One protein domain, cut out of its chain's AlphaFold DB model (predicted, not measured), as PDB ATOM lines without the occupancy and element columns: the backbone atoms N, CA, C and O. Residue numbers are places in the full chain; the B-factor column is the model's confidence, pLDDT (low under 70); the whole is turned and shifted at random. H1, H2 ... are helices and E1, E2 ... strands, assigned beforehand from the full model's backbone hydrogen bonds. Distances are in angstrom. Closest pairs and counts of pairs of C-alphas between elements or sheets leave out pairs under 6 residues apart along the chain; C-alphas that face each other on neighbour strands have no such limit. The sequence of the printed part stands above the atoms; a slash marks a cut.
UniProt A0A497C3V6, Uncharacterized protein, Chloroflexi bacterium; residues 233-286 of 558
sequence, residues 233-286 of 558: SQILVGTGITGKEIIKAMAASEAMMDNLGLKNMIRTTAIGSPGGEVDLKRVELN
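This is residues 233 to 286 of the 558 residues of an uncharacterized protein of Chloroflexi bacterium (UniProt A0A497C3V6). One long helix, H1, packs on a small sheet of three short strands, chiefly on edge strand E2. The printed part has 54 residues, with E1, H1, E2 and E3 along the chain; the mixed sheet runs E2, E1, E3, and the class is mixed, helices and strands. It is elongated, 33 by 21 by 16 A, and only just compact, close to loose, with a radius of gyration of the C-alphas of 11.8 A.

Find C-alpha 234 at (175.793, 160.685, 133.082), where E1, residues 234 to 237, begins. Beside it look for E2, residues 269 to 271, and E3, residues 281 to 284, ending at (171.710, 158.766, 132.348). H1, residues 243 to 259, runs 24.7 A.

E1 and E2 are parallel at 11 degrees, with N 271 and O 236 3.0 A apart. E1 and E3 are antiparallel at 157 degrees, with N 283 and O 235 3.0 A apart. H1 is on the sheet, in two layers, one helix and one sheet; its closest C-alphas to E2 are Ser 253 and Thr 269, 6.6 A. E1, H1 and E2 form a strand-helix-strand unit, parallel strands joined through a helix, with a left-handed crossover. In H1 every O i to N i+4 pair is within hydrogen-bond range.

The farthest C-alphas, Lys 263 and Glu 277, are 34.0 A apart. The printed part has no cut, and no link is long. Confidence is under 70 at residues 264 to 266, 274 and 276 to 278.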
ATOM      1  N   SER A 233     175.608 163.627 136.089       71.88
ATOM      2  CA  SER A 233     174.411 163.535 135.247       71.88
ATOM      3  C   SER A 233     174.406 162.255 134.408       71.88
ATOM      4  O   SER A 233     173.353 161.663 134.161       71.88
ATOM      5  N   GLN A 234     175.591 161.821 133.973       81.62
ATOM      6  CA  GLN A 234     175.793 160.685 133.082       81.62
ATOM      7  C   GLN A 234     177.110 159.980 133.399       81.62
ATOM      8  O   GLN A 234     178.126 160.627 133.676       81.62
ATOM      9  N   ILE A 235     177.102 158.651 133.295       83.38
ATOM     10  CA  ILE A 235     178.316 157.834 133.285       83.38
ATOM     11  C   ILE A 235     178.387 157.130 131.933       83.38
ATOM     12  O   ILE A 235     177.406 156.538 131.475       83.38
ATOM     13  N   LEU A 236     179.553 157.204 131.292       84.69
ATOM     14  CA  LEU A 236     179.854 156.393 130.116       84.69
ATOM     15  C   LEU A 236     180.591 155.143 130.598       84.69
ATOM     16  O   LEU A 236     181.733 155.232 131.057       84.69
ATOM     17  N   VAL A 237     179.915 153.996 130.538       83.69
ATOM     18  CA  VAL A 237     180.440 152.718 131.038       83.69
ATOM     19  C   VAL A 237     180.825 151.832 129.857       83.69
ATOM     20  O   VAL A 237     179.972 151.493 129.037       83.69
ATOM     21  N   GLY A 238     182.104 151.456 129.783       83.12
ATOM     22  CA  GLY A 238     182.600 150.414 128.884       83.12
ATOM     23  C   GLY A 238     182.271 148.990 129.360       83.12
ATOM     24  O   GLY A 238     181.996 148.743 130.536       83.12
ATOM     25  N   THR A 239     182.319 148.020 128.450       79.69
ATOM     26  CA  THR A 239     182.086 146.600 128.757       79.69
ATOM     27  C   THR A 239     183.210 146.006 129.626       79.69
ATOM     28  O   THR A 239     184.391 146.292 129.443       79.69
ATOM     29  N   GLY A 240     182.842 145.165 130.604       80.56
ATOM     30  CA  GLY A 240     183.799 144.430 131.449       80.56
ATOM     31  C   GLY A 240     184.309 145.152 132.704       80.56
ATOM     32  O   GLY A 240     185.261 144.675 133.315       80.56
ATOM     33  N   ILE A 241     183.694 146.269 133.105       82.62
ATOM     34  CA  ILE A 241     184.088 147.051 134.290       82.62
ATOM     35  C   ILE A 241     183.382 146.532 135.550       82.62
ATOM     36  O   ILE A 241     182.181 146.255 135.547       82.62
ATOM     37  N   THR A 242     184.118 146.433 136.656       84.81
ATOM     38  CA  THR A 242     183.573 146.038 137.962       84.81
ATOM     39  C   THR A 242     183.008 147.238 138.730       84.81
ATOM     40  O   THR A 242     183.523 148.351 138.650       84.81
ATOM     41  N   GLY A 243     181.986 147.031 139.572       83.94
ATOM     42  CA  GLY A 243     181.386 148.124 140.361       83.94
ATOM     43  C   GLY A 243     182.382 148.889 141.254       83.94
ATOM     44  O   GLY A 243     182.213 150.081 141.495       83.94
ATOM     45  N   LYS A 244     183.472 148.240 141.691       87.94
ATOM     46  CA  LYS A 244     184.546 148.893 142.464       87.94
ATOM     47  C   LYS A 244     185.356 149.892 141.632       87.94
ATOM     48  O   LYS A 244     185.833 150.881 142.180       87.94
ATOM     49  N   GLU A 245     185.529 149.638 140.338       84.50
ATOM     50  CA  GLU A 245     186.217 150.550 139.416       84.50
ATOM     51  C   GLU A 245     185.349 151.766 139.097       84.50
ATOM     52  O   GLU A 245     185.876 152.872 139.021       84.50
ATOM     53  N   ILE A 246     184.024 151.587 139.031       83.56
ATOM     54  CA  ILE A 246     183.069 152.693 138.867       83.56
ATOM     55  C   ILE A 246     183.166 153.671 140.042       83.56
ATOM     56  O   ILE A 246     183.372 154.861 139.828       83.56
ATOM     57  N   ILE A 247     183.120 153.171 141.281       86.44
ATOM     58  CA  ILE A 247     183.226 154.019 142.483       86.44
ATOM     59  C   ILE A 247     184.574 154.754 142.526       86.44
ATOM     60  O   ILE A 247     184.624 155.946 142.827       86.44
ATOM     61  N   LYS A 248     185.679 154.072 142.188       88.81
ATOM     62  CA  LYS A 248     187.006 154.705 142.124       88.81
ATOM     63  C   LYS A 248     187.084 155.790 141.052       88.81
ATOM     64  O   LYS A 248     187.690 156.826 141.300       88.81
ATOM     65  N   ALA A 249     186.489 155.560 139.883       84.12
ATOM     66  CA  ALA A 249     186.461 156.541 138.806       84.12
ATOM     67  C   ALA A 249     185.611 157.766 139.171       84.12
ATOM     68  O   ALA A 249     186.027 158.885 138.883       84.12
ATOM     69  N   MET A 250     184.477 157.574 139.855       84.81
ATOM     70  CA  MET A 250     183.659 158.681 140.369       84.81
ATOM     71  C   MET A 250     184.440 159.523 141.385       84.81
ATOM     72  O   MET A 250     184.554 160.731 141.202       84.81
ATOM     73  N   ALA A 251     185.090 158.891 142.368       88.00
ATOM     74  CA  ALA A 251     185.908 159.599 143.357       88.00
ATOM     75  C   ALA A 251     187.123 160.321 142.732       88.00
ATOM     76  O   ALA A 251     187.484 161.424 143.140       88.00
ATOM     77  N   ALA A 252     187.762 159.719 141.722       88.06
ATOM     78  CA  ALA A 252     188.868 160.348 140.998       88.06
ATOM     79  C   ALA A 252     188.402 161.549 140.159       88.06
ATOM     80  O   ALA A 252     189.107 162.557 140.080       88.06
ATOM     81  N   SER A 253     187.214 161.451 139.556       85.00
ATOM     82  CA  SER A 253     186.583 162.545 138.820       85.00
ATOM     83  C   SER A 253     186.266 163.715 139.751       85.00
ATOM     84  O   SER A 253     186.668 164.839 139.465       85.00
ATOM     85  N   GLU A 254     185.666 163.456 140.917       85.31
ATOM     86  CA  GLU A 254     185.407 164.481 141.940       85.31
ATOM     87  C   GLU A 254     186.690 165.217 142.354       85.31
ATOM     88  O   GLU A 254     186.749 166.446 142.277       85.31
ATOM     89  N   ALA A 255     187.759 164.477 142.668       87.94
ATOM     90  CA  ALA A 255     189.047 165.063 143.040       87.94
ATOM     91  C   ALA A 255     189.683 165.894 141.907       87.94
ATOM     92  O   ALA A 255     190.284 166.943 142.152       87.94
ATOM     93  N   MET A 256     189.556 165.459 140.649       86.31
ATOM     94  CA  MET A 256     190.046 166.226 139.498       86.31
ATOM     95  C   MET A 256     189.280 167.544 139.339       86.31
ATOM     96  O   MET A 256     189.869 168.573 139.009       86.31
ATOM     97  N   MET A 257     187.979 167.524 139.597       83.19
ATOM     98  CA  MET A 257     187.108 168.689 139.470       83.19
ATOM     99  C   MET A 257     187.336 169.693 140.604       83.19
ATOM    100  O   MET A 257     187.280 170.902 140.364       83.19
ATOM    101  N   ASP A 258     187.680 169.211 141.801       88.25
ATOM    102  CA  ASP A 258     188.185 170.038 142.905       88.25
ATOM    103  C   ASP A 258     189.494 170.730 142.552       88.25
ATOM    104  O   ASP A 258     189.621 171.941 142.740       88.25
ATOM    105  N   ASN A 259     190.431 170.000 141.943       89.06
ATOM    106  CA  ASN A 259     191.699 170.573 141.494       89.06
ATOM    107  C   ASN A 259     191.520 171.630 140.390       89.06
ATOM    108  O   ASN A 259     192.325 172.553 140.288       89.06
ATOM    109  N   LEU A 260     190.462 171.524 139.580       85.31
ATOM    110  CA  LEU A 260     190.098 172.519 138.564       85.31
ATOM    111  C   LEU A 260     189.284 173.698 139.129       85.31
ATOM    112  O   LEU A 260     188.955 174.618 138.382       85.31
ATOM    113  N   GLY A 261     188.931 173.681 140.419       83.50
ATOM    114  CA  GLY A 261     188.137 174.730 141.063       83.50
ATOM    115  C   GLY A 261     186.677 174.802 140.595       83.50
ATOM    116  O   GLY A 261     185.999 175.802 140.840       83.50
ATOM    117  N   LEU A 262     186.172 173.769 139.915       77.62
ATOM    118  CA  LEU A 262     184.827 173.753 139.334       77.62
ATOM    119  C   LEU A 262     183.782 173.429 140.400       77.62
ATOM    120  O   LEU A 262     183.543 172.264 140.671       77.62
ATOM    121  N   LYS A 263     183.133 174.422 141.005       73.44
ATOM    122  CA  LYS A 263     182.249 174.178 142.161       73.44
ATOM    123  C   LYS A 263     180.929 173.468 141.824       73.44
ATOM    124  O   LYS A 263     180.556 172.564 142.557       73.44
ATOM    125  N   ASN A 264     180.285 173.810 140.703       69.88
ATOM    126  CA  ASN A 264     178.909 173.361 140.408       69.88
ATOM    127  C   ASN A 264     178.787 172.518 139.123       69.88
ATOM    128  O   ASN A 264     177.786 171.852 138.909       69.88
ATOM    129  N   MET A 265     179.795 172.537 138.245       67.00
ATOM    130  CA  MET A 265     179.740 171.821 136.968       67.00
ATOM    131  C   MET A 265     180.446 170.475 137.096       67.00
ATOM    132  O   MET A 265     181.626 170.470 137.441       67.00
ATOM    133  N   ILE A 266     179.774 169.359 136.778       68.44
ATOM    134  CA  ILE A 266     180.422 168.052 136.586       68.44
ATOM    135  C   ILE A 266     180.699 167.779 135.104       68.44
ATOM    136  O   ILE A 266     179.851 168.008 134.247       68.44
ATOM    137  N   ARG A 267     181.888 167.249 134.796       73.50
ATOM    138  CA  ARG A 267     182.225 166.683 133.486       73.50
ATOM    139  C   ARG A 267     181.824 165.211 133.461       73.50
ATOM    140  O   ARG A 267     182.011 164.495 134.444       73.50
ATOM    141  N   THR A 268     181.303 164.749 132.331       79.19
ATOM    142  CA  THR A 268     180.941 163.341 132.131       79.19
ATOM    143  C   THR A 268     182.140 162.439 132.416       79.19
ATOM    144  O   THR A 268     183.207 162.610 131.827       79.19
ATOM    145  N   THR A 269     181.967 161.480 133.325       80.88
ATOM    146  CA  THR A 269     183.027 160.522 133.666       80.88
ATOM    147  C   THR A 269     182.945 159.346 132.699       80.88
ATOM    148  O   THR A 269     181.928 158.652 132.644       80.88
ATOM    149  N   ALA A 270     184.004 159.149 131.913       80.25
ATOM    150  CA  ALA A 270     184.136 158.021 131.001       80.25
ATOM    151  C   ALA A 270     185.057 156.964 131.604       80.25
ATOM    152  O   ALA A 270     186.162 157.280 132.045       80.25
ATOM    153  N   ILE A 271     184.600 155.714 131.623       81.56
ATOM    154  CA  ILE A 271     185.342 154.592 132.196       81.56
ATOM    155  C   ILE A 271     185.480 153.518 131.118       81.56
ATOM    156  O   ILE A 271     184.480 153.061 130.564       81.56
ATOM    157  N   GLY A 272     186.717 153.119 130.819       78.31
ATOM    158  CA  GLY A 272     187.039 152.092 129.827       78.31
ATOM    159  C   GLY A 272     188.013 151.052 130.381       78.31
ATOM    160  O   GLY A 272     188.813 151.356 131.265       78.31
ATOM    161  N   SER A 273     187.941 149.824 129.861       77.94
ATOM    162  CA  SER A 273     188.888 148.751 130.181       77.94
ATOM    163  C   SER A 273     190.123 148.832 129.265       77.94
ATOM    164  O   SER A 273     189.955 149.034 128.061       77.94
ATOM    165  N   PRO A 274     191.358 148.654 129.774       69.62
ATOM    166  CA  PRO A 274     192.600 148.882 129.022       69.62
ATOM    167  C   PRO A 274     192.910 147.877 127.890       69.62
ATOM    168  O   PRO A 274     194.009 147.911 127.344       69.62
ATOM    169  N   GLY A 275     191.983 146.992 127.503       71.88
ATOM    170  CA  GLY A 275     192.236 145.995 126.450       71.88
ATOM    171  C   GLY A 275     191.016 145.448 125.704       71.88
ATOM    172  O   GLY A 275     191.160 144.452 125.001       71.88
ATOM    173  N   GLY A 276     189.829 146.045 125.862       67.25
ATOM    174  CA  GLY A 276     188.592 145.603 125.200       67.25
ATOM    175  C   GLY A 276     188.074 146.609 124.170       67.25
ATOM    176  O   GLY A 276     188.357 147.801 124.269       67.25
ATOM    177  N   GLU A 277     187.300 146.129 123.194       64.56
ATOM    178  CA  GLU A 277     186.538 146.973 122.266       64.56
ATOM    179  C   GLU A 277     185.562 147.849 123.080       64.56
ATOM    180  O   GLU A 277     184.744 147.340 123.849       64.56
ATOM    181  N   VAL A 278     185.717 149.174 123.000       64.69
ATOM    182  CA  VAL A 278     185.038 150.116 123.902       64.69
ATOM    183  C   VAL A 278     183.631 150.422 123.377       64.69
ATOM    184  O   VAL A 278     183.431 151.385 122.643       64.69
ATOM    185  N   ASP A 279     182.645 149.615 123.772       76.12
ATOM    186  CA  ASP A 279     181.223 149.957 123.619       76.12
ATOM    187  C   ASP A 279     180.797 150.873 124.779       76.12
ATOM    188  O   ASP A 279     180.687 150.430 125.925       76.12
ATOM    189  N   LEU A 280     180.631 152.174 124.506       78.81
ATOM    190  CA  LEU A 280     180.236 153.167 125.510       78.81
ATOM    191  C   LEU A 280     178.715 153.184 125.655       78.81
ATOM    192  O   LEU A 280     178.008 153.800 124.857       78.81
ATOM    193  N   LYS A 281     178.205 152.589 126.735       83.31
ATOM    194  CA  LYS A 281     176.798 152.755 127.105       83.31
ATOM    195  C   LYS A 281     176.643 154.000 127.964       83.31
ATOM    196  O   LYS A 281     177.189 154.087 129.064       83.31
ATOM    197  N   ARG A 282     175.888 154.967 127.443       84.50
ATOM    198  CA  ARG A 282     175.456 156.148 128.193       84.50
ATOM    199  C   ARG A 282     174.348 155.734 129.150       84.50
ATOM    200  O   ARG A 282     173.247 155.408 128.718       84.50
ATOM    201  N   VAL A 283     174.655 155.755 130.443       84.12
ATOM    202  CA  VAL A 283     173.654 155.622 131.499       84.12
ATOM    203  C   VAL A 283     173.385 157.017 132.036       84.12
ATOM    204  O   VAL A 283     174.252 157.641 132.651       84.12
ATOM    205  N   GLU A 284     172.190 157.524 131.753       82.44
ATOM    206  CA  GLU A 284     171.710 158.766 132.348       82.44
ATOM    207  C   GLU A 284     171.252 158.467 133.771       82.44
ATOM    208  O   GLU A 284     170.356 157.655 133.987       82.44
ATOM    209  N   LEU A 285     171.907 159.091 134.749       78.88
ATOM    210  CA  LEU A 285     171.580 158.900 136.163       78.88
ATOM    211  C   LEU A 285     170.458 159.835 136.622       78.88
ATOM    212  O   LEU A 285     169.870 159.615 137.677       78.88
ATOM    213  N   ASN A 286     170.161 160.870 135.834       73.50
ATOM    214  CA  ASN A 286     169.166 161.882 136.152       73.50
ATOM    215  C   ASN A 286     168.270 162.152 134.932       73.50
ATOM    216  O   ASN A 286     168.408 163.181 134.274       73.50
TER     217      ASN A 286